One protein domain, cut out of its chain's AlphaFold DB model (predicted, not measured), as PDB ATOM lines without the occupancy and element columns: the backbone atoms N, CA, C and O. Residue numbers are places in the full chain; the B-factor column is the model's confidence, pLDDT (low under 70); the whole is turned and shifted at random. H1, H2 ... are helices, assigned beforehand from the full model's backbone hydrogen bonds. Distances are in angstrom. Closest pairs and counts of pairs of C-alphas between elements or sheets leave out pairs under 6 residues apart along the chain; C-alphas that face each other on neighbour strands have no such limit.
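AT A GLANCE: This is residues 214 to 292 of the 520 residues of the protein "Hypothetical protein" of Symbiodinium necroappetens (UniProt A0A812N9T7). Three helices, H1, H2 and H3, cross as a compact core; H4 packs on H1 with its residues 265 to 269 alone, and H5 runs beside H3, apart from H4. The 79 printed residues have five named helices, H1 to H5, and no named strand: all helix. The whole is compact, radius of gyration of the C-alphas 11.7 A, spanning 31 by 26 by 25 A.

HOW THE PARTS SIT: H1, residues 214 to 227, touches H2, residues 230 to 240, at a steep tilt of 54 degrees, closest C-alphas His 223 and Ala 233, 4.8 A. With residues 216 to 221 alone H1 touches H3, residues 246 to 256, closest C-alphas Ala 217 and Val 249, 6.2 A. H2 and H3 form a hairpin at 43 degrees. H4, residues 263 to 274, touches H1 with residues 265 to 269 alone, closest C-alphas Ile 265 and Thr 218, 6.2 A. H5, residues 283 to 290, touches H3 at a shallow tilt of 24 degrees, closest C-alphas Ala 290 and Tyr 252, 4.6 A. In these helices every O i to N i+4 pair is within hydrogen-bond range.

IN THESE COORDINATES: H1 begins at C-alpha 214 (167.368, 155.360, 136.696) and measures 19.6 A; H2 15.2 A, H3 14.9 A, H4 16.3 A; H5, 10.3 A, ends at C-alpha 290 (164.876, 145.617, 127.564).

THE WHOLE: The printed part has no cut and no long link. Residues 239 to 240 and 274 to 279 have pLDDT under 70.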
ATOM      1  N   ILE A 214     167.375 154.024 137.308       87.31
ATOM      2  CA  ILE A 214     167.368 155.360 136.696       87.31
ATOM      3  C   ILE A 214     168.713 156.060 136.904       87.31
ATOM      4  O   ILE A 214     169.219 156.696 135.977       87.31
ATOM      5  N   GLU A 215     169.329 155.912 138.078       84.69
ATOM      6  CA  GLU A 215     170.688 156.403 138.344       84.69
ATOM      7  C   GLU A 215     171.702 155.718 137.424       84.69
ATOM      8  O   GLU A 215     172.502 156.391 136.768       84.69
ATOM      9  N   VAL A 216     171.611 154.390 137.307       89.06
ATOM     10  CA  VAL A 216     172.465 153.595 136.418       89.06
ATOM     11  C   VAL A 216     172.222 153.968 134.953       89.06
ATOM     12  O   VAL A 216     173.181 154.199 134.222       89.06
ATOM     13  N   ALA A 217     170.967 154.106 134.517       90.31
ATOM     14  CA  ALA A 217     170.623 154.508 133.152       90.31
ATOM     15  C   ALA A 217     171.127 155.918 132.813       90.31
ATOM     16  O   ALA A 217     171.609 156.149 131.704       90.31
ATOM     17  N   THR A 218     171.062 156.849 133.768       87.88
ATOM     18  CA  THR A 218     171.587 158.210 133.594       87.88
ATOM     19  C   THR A 218     173.111 158.201 133.487       87.88
ATOM     20  O   THR A 218     173.668 158.872 132.620       87.88
ATOM     21  N   SER A 219     173.793 157.397 134.308       86.19
ATOM     22  CA  SER A 219     175.247 157.223 134.228       86.19
ATOM     23  C   SER A 219     175.678 156.590 132.898       86.19
ATOM     24  O   SER A 219     176.603 157.089 132.257       86.19
ATOM     25  N   LEU A 220     174.947 155.581 132.415       90.25
ATOM     26  CA  LEU A 220     175.167 154.966 131.102       90.25
ATOM     27  C   LEU A 220     175.002 155.973 129.960       90.25
ATOM     28  O   LEU A 220     175.881 156.070 129.106       90.25
ATOM     29  N   ALA A 221     173.909 156.742 129.961       89.31
ATOM     30  CA  ALA A 221     173.657 157.788 128.972       89.31
ATOM     31  C   ALA A 221     174.786 158.830 128.968       89.31
ATOM     32  O   ALA A 221     175.348 159.132 127.917       89.31
ATOM     33  N   TYR A 222     175.180 159.309 130.152       86.12
ATOM     34  CA  TYR A 222     176.274 160.261 130.316       86.12
ATOM     35  C   TYR A 222     177.595 159.720 129.759       86.12
ATOM     36  O   TYR A 222     178.251 160.375 128.950       86.12
ATOM     37  N   HIS A 223     177.993 158.507 130.153       82.44
ATOM     38  CA  HIS A 223     179.245 157.920 129.682       82.44
ATOM     39  C   HIS A 223     179.208 157.592 128.187       82.44
ATOM     40  O   HIS A 223     180.231 157.748 127.525       82.44
ATOM     41  N   TYR A 224     178.049 157.226 127.636       87.25
ATOM     42  CA  TYR A 224     177.880 157.035 126.197       87.25
ATOM     43  C   TYR A 224     178.022 158.344 125.412       87.25
ATOM     44  O   TYR A 224     178.654 158.345 124.359       87.25
ATOM     45  N   GLU A 225     177.494 159.474 125.898       84.88
ATOM     46  CA  GLU A 225     177.686 160.776 125.230       84.88
ATOM     47  C   GLU A 225     179.175 161.148 125.114       84.88
ATOM     48  O   GLU A 225     179.578 161.772 124.130       84.88
ATOM     49  N   GLN A 226     179.988 160.712 126.084       78.31
ATOM     50  CA  GLN A 226     181.435 160.940 126.116       78.31
ATOM     51  C   GLN A 226     182.225 159.928 125.271       78.31
ATOM     52  O   GLN A 226     183.157 160.313 124.571       78.31
ATOM     53  N   SER A 227     181.887 158.635 125.344       80.88
ATOM     54  CA  SER A 227     182.663 157.554 124.713       80.88
ATOM     55  C   SER A 227     182.165 157.157 123.324       80.88
ATOM     56  O   SER A 227     182.905 156.542 122.560       80.88
ATOM     57  N   ARG A 228     180.891 157.436 123.020       85.75
ATOM     58  CA  ARG A 228     180.130 156.908 121.873       85.75
ATOM     59  C   ARG A 228     180.141 155.374 121.758       85.75
ATOM     60  O   ARG A 228     179.824 154.835 120.704       85.75
ATOM     61  N   SER A 229     180.442 154.670 122.851       86.31
ATOM     62  CA  SER A 229     180.410 153.207 122.957       86.31
ATOM     63  C   SER A 229     179.626 152.793 124.196       86.31
ATOM     64  O   SER A 229     179.954 153.187 125.320       86.31
ATOM     65  N   MET A 230     178.589 151.975 123.992       87.75
ATOM     66  CA  MET A 230     177.768 151.476 125.094       87.75
ATOM     67  C   MET A 230     178.535 150.447 125.924       87.75
ATOM     68  O   MET A 230     178.371 150.398 127.136       87.75
ATOM     69  N   GLU A 231     179.432 149.680 125.310       85.00
ATOM     70  CA  GLU A 231     180.311 148.736 126.000       85.00
ATOM     71  C   GLU A 231     181.211 149.463 127.008       85.00
ATOM     72  O   GLU A 231     181.221 149.104 128.187       85.00
ATOM     73  N   LEU A 232     181.886 150.537 126.577       76.50
ATOM     74  CA  LEU A 232     182.721 151.363 127.458       76.50
ATOM     75  C   LEU A 232     181.890 152.095 128.519       76.50
ATOM     76  O   LEU A 232     182.331 152.241 129.662       76.50
ATOM     77  N   ALA A 233     180.685 152.551 128.165       83.69
ATOM     78  CA  ALA A 233     179.775 153.186 129.112       83.69
ATOM     79  C   ALA A 233     179.319 152.205 130.201       83.69
ATOM     80  O   ALA A 233     179.337 152.557 131.381       83.69
ATOM     81  N   VAL A 234     178.973 150.968 129.830       83.94
ATOM     82  CA  VAL A 234     178.619 149.890 130.765       83.94
ATOM     83  C   VAL A 234     179.795 149.541 131.657       83.94
ATOM     84  O   VAL A 234     179.610 149.435 132.864       83.94
ATOM     85  N   GLU A 235     180.998 149.391 131.102       78.44
ATOM     86  CA  GLU A 235     182.189 149.096 131.896       78.44
ATOM     87  C   GLU A 235     182.464 150.207 132.918       78.44
ATOM     88  O   GLU A 235     182.565 149.934 134.113       78.44
ATOM     89  N   THR A 236     182.483 151.466 132.472       73.56
ATOM     90  CA  THR A 236     182.717 152.636 133.334       73.56
ATOM     91  C   THR A 236     181.651 152.755 134.423       73.56
ATOM     92  O   THR A 236     181.973 152.921 135.600       73.56
ATOM     93  N   THR A 237     180.377 152.607 134.049       81.12
ATOM     94  CA  THR A 237     179.254 152.688 134.990       81.12
ATOM     95  C   THR A 237     179.292 151.536 135.985       81.12
ATOM     96  O   THR A 237     179.059 151.751 137.166       81.12
ATOM     97  N   LYS A 238     179.650 150.319 135.556       76.31
ATOM     98  CA  LYS A 238     179.739 149.145 136.435       76.31
ATOM     99  C   LYS A 238     180.741 149.351 137.571       76.31
ATOM    100  O   LYS A 238     180.502 148.861 138.670       76.31
ATOM    101  N   TRP A 239     181.833 150.078 137.326       65.50
ATOM    102  CA  TRP A 239     182.808 150.418 138.364       65.50
ATOM    103  C   TRP A 239     182.266 151.415 139.393       65.50
ATOM    104  O   TRP A 239     182.603 151.316 140.571       65.50
ATOM    105  N   ALA A 240     181.441 152.372 138.962       64.12
ATOM    106  CA  ALA A 240     180.912 153.435 139.818       64.12
ATOM    107  C   ALA A 240     179.553 153.100 140.459       64.12
ATOM    108  O   ALA A 240     179.208 153.680 141.484       64.12
ATOM    109  N   MET A 241     178.777 152.211 139.837       77.19
ATOM    110  CA  MET A 241     177.398 151.839 140.167       77.19
ATOM    111  C   MET A 241     177.136 150.368 139.773       77.19
ATOM    112  O   MET A 241     176.405 150.096 138.816       77.19
ATOM    113  N   PRO A 242     177.756 149.386 140.455       73.06
ATOM    114  CA  PRO A 242     177.572 147.972 140.165       73.06
ATOM    115  C   PRO A 242     176.113 147.549 140.353       73.06
ATOM    116  O   PRO A 242     175.578 147.550 141.460       73.06
ATOM    117  N   LEU A 243     175.498 147.123 139.252       82.00
ATOM    118  CA  LEU A 243     174.178 146.507 139.218       82.00
ATOM    119  C   LEU A 243     174.295 145.152 138.496       82.00
ATOM    120  O   LEU A 243     174.826 145.122 137.382       82.00
ATOM    121  N   PRO A 244     173.829 144.022 139.072       84.19
ATOM    122  CA  PRO A 244     174.048 142.692 138.483       84.19
ATOM    123  C   PRO A 244     173.536 142.551 137.043       84.19
ATOM    124  O   PRO A 244     174.146 141.873 136.220       84.19
ATOM    125  N   TYR A 245     172.455 143.258 136.723       90.44
ATOM    126  CA  TYR A 245     171.783 143.281 135.424       90.44
ATOM    127  C   TYR A 245     172.014 144.606 134.677       90.44
ATOM    128  O   TYR A 245     171.211 145.008 133.837       90.44
ATOM    129  N   ILE A 246     173.139 145.291 134.931       89.56
ATOM    130  CA  ILE A 246     173.503 146.542 134.239       89.56
ATOM    131  C   ILE A 246     173.485 146.411 132.710       89.56
ATOM    132  O   ILE A 246     173.197 147.379 132.016       89.56
ATOM    133  N   LYS A 247     173.743 145.213 132.172       89.31
ATOM    134  CA  LYS A 247     173.662 144.947 130.729       89.31
ATOM    135  C   LYS A 247     172.244 145.123 130.182       89.31
ATOM    136  O   LYS A 247     172.101 145.677 129.099       89.31
ATOM    137  N   ALA A 248     171.223 144.713 130.933       89.31
ATOM    138  CA  ALA A 248     169.824 144.905 130.561       89.31
ATOM    139  C   ALA A 248     169.464 146.393 130.549       89.31
ATOM    140  O   ALA A 248     168.867 146.888 129.598       89.31
ATOM    141  N   VAL A 249     169.926 147.135 131.564       91.12
ATOM    142  CA  VAL A 249     169.763 148.595 131.623       91.12
ATOM    143  C   VAL A 249     170.494 149.272 130.459       91.12
ATOM    144  O   VAL A 249     169.913 150.119 129.791       91.12
ATOM    145  N   GLY A 250     171.726 148.861 130.147       89.69
ATOM    146  CA  GLY A 250     172.487 149.342 128.988       89.69
ATOM    147  C   GLY A 250     171.797 149.052 127.660       89.69
ATOM    148  O   GLY A 250     171.715 149.931 126.806       89.69
ATOM    149  N   HIS A 251     171.227 147.855 127.505       88.44
ATOM    150  CA  HIS A 251     170.438 147.504 126.329       88.44
ATOM    151  C   HIS A 251     169.177 148.367 126.223       88.44
ATOM    152  O   HIS A 251     168.860 148.858 125.140       88.44
ATOM    153  N   TYR A 252     168.498 148.619 127.344       88.75
ATOM    154  CA  TYR A 252     167.362 149.529 127.378       88.75
ATOM    155  C   TYR A 252     167.761 150.955 126.978       88.75
ATOM    156  O   TYR A 252     167.117 151.556 126.122       88.75
ATOM    157  N   VAL A 253     168.858 151.482 127.533       89.00
ATOM    158  CA  VAL A 253     169.353 152.826 127.208       89.00
ATOM    159  C   VAL A 253     169.732 152.939 125.731       89.00
ATOM    160  O   VAL A 253     169.397 153.926 125.086       89.00
ATOM    161  N   ALA A 254     170.377 151.919 125.167       85.62
ATOM    162  CA  ALA A 254     170.783 151.929 123.764       85.62
ATOM    163  C   ALA A 254     169.594 151.939 122.788       85.62
ATOM    164  O   ALA A 254     169.690 152.546 121.724       85.62
ATOM    165  N   ASN A 255     168.485 151.278 123.136       81.31
ATOM    166  CA  ASN A 255     167.387 151.029 122.195       81.31
ATOM    167  C   ASN A 255     166.119 151.853 122.470       81.31
ATOM    168  O   ASN A 255     165.352 152.104 121.545       81.31
ATOM    169  N   PHE A 256     165.884 152.284 123.714       81.31
ATOM    170  CA  PHE A 256     164.582 152.812 124.148       81.31
ATOM    171  C   PHE A 256     164.654 154.130 124.931       81.31
ATOM    172  O   PHE A 256     163.630 154.632 125.380       81.31
ATOM    173  N   ALA A 257     165.827 154.751 125.071       79.19
ATOM    174  CA  ALA A 257     166.003 155.985 125.844       79.19
ATOM    175  C   ALA A 257     165.584 157.295 125.138       79.19
ATOM    176  O   ALA A 257     165.862 158.392 125.633       79.19
ATOM    177  N   GLY A 258     164.918 157.198 123.986       70.38
ATOM    178  CA  GLY A 258     164.457 158.358 123.220       70.38
ATOM    179  C   GLY A 258     165.489 158.957 122.256       70.38
ATOM    180  O   GLY A 258     165.283 160.073 121.793       70.38
ATOM    181  N   GLY A 259     166.570 158.234 121.936       74.38
ATOM    182  CA  GLY A 259     167.549 158.635 120.916       74.38
ATOM    183  C   GLY A 259     168.614 159.623 121.405       74.38
ATOM    184  O   GLY A 259     169.039 159.571 122.560       74.38
ATOM    185  N   GLU A 260     169.086 160.494 120.507       76.88
ATOM    186  CA  GLU A 260     170.152 161.463 120.796       76.88
ATOM    187  C   GLU A 260     169.775 162.390 121.965       76.88
ATOM    188  O   GLU A 260     168.663 162.912 122.039       76.88
ATOM    189  N   GLY A 261     170.703 162.579 122.908       72.25
ATOM    190  CA  GLY A 261     170.480 163.385 124.113       72.25
ATOM    191  C   GLY A 261     169.624 162.711 125.192       72.25
ATOM    192  O   GLY A 261     169.354 163.332 126.221       72.25
ATOM    193  N   PHE A 262     169.203 161.457 124.980       83.50
ATOM    194  CA  PHE A 262     168.524 160.604 125.961       83.50
ATOM    195  C   PHE A 262     167.344 161.279 126.699       83.50
ATOM    196  O   PHE A 262     167.263 161.219 127.934       83.50
ATOM    197  N   PRO A 263     166.412 161.937 125.977       76.44
ATOM    198  CA  PRO A 263     165.369 162.763 126.585       76.44
ATOM    199  C   PRO A 263     164.444 161.972 127.515       76.44
ATOM    200  O   PRO A 263     163.980 162.520 128.515       76.44
ATOM    201  N   LEU A 264     164.217 160.681 127.247       76.69
ATOM    202  CA  LEU A 264     163.381 159.845 128.108       76.69
ATOM    203  C   LEU A 264     164.064 159.551 129.449       76.69
ATOM    204  O   LEU A 264     163.411 159.594 130.488       76.69
ATOM    205  N   ILE A 265     165.378 159.303 129.448       84.31
ATOM    206  CA  ILE A 265     166.144 159.079 130.686       84.31
ATOM    207  C   ILE A 265     166.171 160.352 131.526       84.31
ATOM    208  O   ILE A 265     165.945 160.291 132.733       84.31
ATOM    209  N   ARG A 266     166.369 161.514 130.889       78.62
ATOM    210  CA  ARG A 266     166.320 162.818 131.569       78.62
ATOM    211  C   ARG A 266     164.943 163.074 132.184       78.62
ATOM    212  O   ARG A 266     164.863 163.375 133.370       78.62
ATOM    213  N   TYR A 267     163.869 162.835 131.430       77.81
ATOM    214  CA  TYR A 267     162.502 162.934 131.944       77.81
ATOM    215  C   TYR A 267     162.253 161.999 133.137       77.81
ATOM    216  O   TYR A 267     161.714 162.435 134.152       77.81
ATOM    217  N   MET A 268     162.661 160.728 133.055       79.12
ATOM    218  CA  MET A 268     162.492 159.778 134.163       79.12
ATOM    219  C   MET A 268     163.311 160.172 135.398       79.12
ATOM    220  O   MET A 268     162.832 160.016 136.521       79.12
ATOM    221  N   SER A 269     164.513 160.718 135.202       78.88
ATOM    222  CA  SER A 269     165.350 161.271 136.271       78.88
ATOM    223  C   SER A 269     164.657 162.441 136.974       78.88
ATOM    224  O   SER A 269     164.548 162.454 138.202       78.88
ATOM    225  N   ASP A 270     164.099 163.380 136.211       74.94
ATOM    226  CA  ASP A 270     163.373 164.529 136.759       74.94
ATOM    227  C   ASP A 270     162.067 164.105 137.449       74.94
ATOM    228  O   ASP A 270     161.752 164.583 138.540       74.94
ATOM    229  N   ALA A 271     161.338 163.144 136.877       70.69
ATOM    230  CA  ALA A 271     160.148 162.565 137.493       70.69
ATOM    231  C   ALA A 271     160.470 161.860 138.821       70.69
ATOM    232  O   ALA A 271     159.776 162.077 139.815       70.69
ATOM    233  N   SER A 272     161.545 161.069 138.878       71.69
ATOM    234  CA  SER A 272     162.005 160.426 140.118       71.69
ATOM    235  C   SER A 272     162.275 161.456 141.223       71.69
ATOM    236  O   SER A 272     161.827 161.258 142.357       71.69
ATOM    237  N   LYS A 273     162.911 162.591 140.888       70.12
ATOM    238  CA  LYS A 273     163.141 163.705 141.825       70.12
ATOM    239  C   LYS A 273     161.836 164.362 142.282       70.12
ATOM    240  O   LYS A 273     161.673 164.600 143.474       70.12
ATOM    241  N   MET A 274     160.901 164.620 141.363       67.94
ATOM    242  CA  MET A 274     159.610 165.258 141.669       67.94
ATOM    243  C   MET A 274     158.695 164.405 142.559       67.94
ATOM    244  O   MET A 274     157.930 164.949 143.353       67.94
ATOM    245  N   PHE A 275     158.737 163.077 142.417       66.50
ATOM    246  CA  PHE A 275     157.847 162.157 143.138       66.50
ATOM    247  C   PHE A 275     158.513 161.428 144.312       66.50
ATOM    248  O   PHE A 275     157.887 160.542 144.889       66.50
ATOM    249  N   ASN A 276     159.752 161.787 144.670       62.06
ATOM    250  CA  ASN A 276     160.524 161.152 145.744       62.06
ATOM    251  C   ASN A 276     160.580 159.614 145.619       62.06
ATOM    252  O   ASN A 276     160.396 158.877 146.587       62.06
ATOM    253  N   SER A 277     160.778 159.113 144.398       63.09
ATOM    254  CA  SER A 277     160.820 157.672 144.138       63.09
ATOM    255  C   SER A 277     162.256 157.214 143.927       63.09
ATOM    256  O   SER A 277     162.866 157.528 142.905       63.09
ATOM    257  N   SER A 278     162.776 156.433 144.876       62.81
ATOM    258  CA  SER A 278     164.031 155.681 144.749       62.81
ATOM    259  C   SER A 278     163.769 154.173 144.666       62.81
ATOM    260  O   SER A 278     164.489 153.378 145.274       62.81
ATOM    261  N   LEU A 279     162.680 153.780 143.998       66.50
ATOM    262  CA  LEU A 279     162.302 152.380 143.837       66.50
ATOM    263  C   LEU A 279     163.326 151.656 142.956       66.50
ATOM    264  O   LEU A 279     163.710 152.172 141.908       66.50
ATOM    265  N   LEU A 280     163.712 150.453 143.373       74.44
ATOM    266  CA  LEU A 280     164.481 149.520 142.560       74.44
ATOM    267  C   LEU A 280     163.491 148.553 141.899       74.44
ATOM    268  O   LEU A 280     162.725 147.881 142.593       74.44
ATOM    269  N   LEU A 281     163.441 148.552 140.571       79.75
ATOM    270  CA  LEU A 281     162.468 147.787 139.781       79.75
ATOM    271  C   LEU A 281     162.830 146.297 139.695       79.75
ATOM    272  O   LEU A 281     161.941 145.447 139.642       79.75
ATOM    273  N   GLY A 282     164.123 145.981 139.728       79.88
ATOM    274  CA  GLY A 282     164.665 144.631 139.743       79.88
ATOM    275  C   GLY A 282     165.038 144.086 138.364       79.88
ATOM    276  O   GLY A 282     164.584 144.552 137.315       79.88
ATOM    277  N   ALA A 283     165.862 143.032 138.391       83.69
ATOM    278  CA  ALA A 283     166.411 142.375 137.206       83.69
ATOM    279  C   ALA A 283     165.320 141.867 136.257       83.69
ATOM    280  O   ALA A 283     165.355 142.167 135.071       83.69
ATOM    281  N   GLU A 284     164.322 141.155 136.789       77.69
ATOM    282  CA  GLU A 284     163.251 140.547 135.989       77.69
ATOM    283  C   GLU A 284     162.445 141.591 135.213       77.69
ATOM    284  O   GLU A 284     162.104 141.380 134.048       77.69
ATOM    285  N   PHE A 285     162.156 142.730 135.851       80.81
ATOM    286  CA  PHE A 285     161.456 143.831 135.205       80.81
ATOM    287  C   PHE A 285     162.309 144.435 134.090       80.81
ATOM    288  O   PHE A 285     161.818 144.604 132.975       80.81
ATOM    289  N   MET A 286     163.583 144.727 134.371       84.81
ATOM    290  CA  MET A 286     164.477 145.337 133.387       84.81
ATOM    291  C   MET A 286     164.796 144.417 132.215       84.81
ATOM    292  O   MET A 286     164.794 144.893 131.086       84.81
ATOM    293  N   ASP A 287     165.011 143.123 132.445       81.12
ATOM    294  CA  ASP A 287     165.190 142.143 131.371       81.12
ATOM    295  C   ASP A 287     163.927 142.050 130.515       81.12
ATOM    296  O   ASP A 287     163.995 142.117 129.287       81.12
ATOM    297  N   SER A 288     162.757 141.970 131.157       78.44
ATOM    298  CA  SER A 288     161.481 141.927 130.440       78.44
ATOM    299  C   SER A 288     161.260 143.180 129.602       78.44
ATOM    300  O   SER A 288     160.730 143.077 128.502       78.44
ATOM    301  N   LEU A 289     161.649 144.354 130.107       80.38
ATOM    302  CA  LEU A 289     161.503 145.630 129.415       80.38
ATOM    303  C   LEU A 289     162.516 145.784 128.272       80.38
ATOM    304  O   LEU A 289     162.143 146.191 127.177       80.38
ATOM    305  N   ALA A 290     163.786 145.459 128.522       83.12
ATOM    306  CA  ALA A 290     164.876 145.617 127.564       83.12
ATOM    307  C   ALA A 290     164.780 144.618 126.405       83.12
ATOM    308  O   ALA A 290     165.089 144.964 125.269       83.12
ATOM    309  N   TYR A 291     164.332 143.393 126.674       80.38
ATOM    310  CA  TYR A 291     164.263 142.316 125.683       80.38
ATOM    311  C   TYR A 291     162.826 141.981 125.278       80.38
ATOM    312  O   TYR A 291     162.549 140.888 124.775       80.38
ATOM    313  N   LEU A 292     161.894 142.917 125.487       71.12
ATOM    314  CA  LEU A 292     160.490 142.713 125.165       71.12
ATOM    315  C   LEU A 292     160.316 142.456 123.660       71.12
ATOM    316  O   LEU A 292     160.429 143.356 122.825       71.12
TER     317      LEU A 292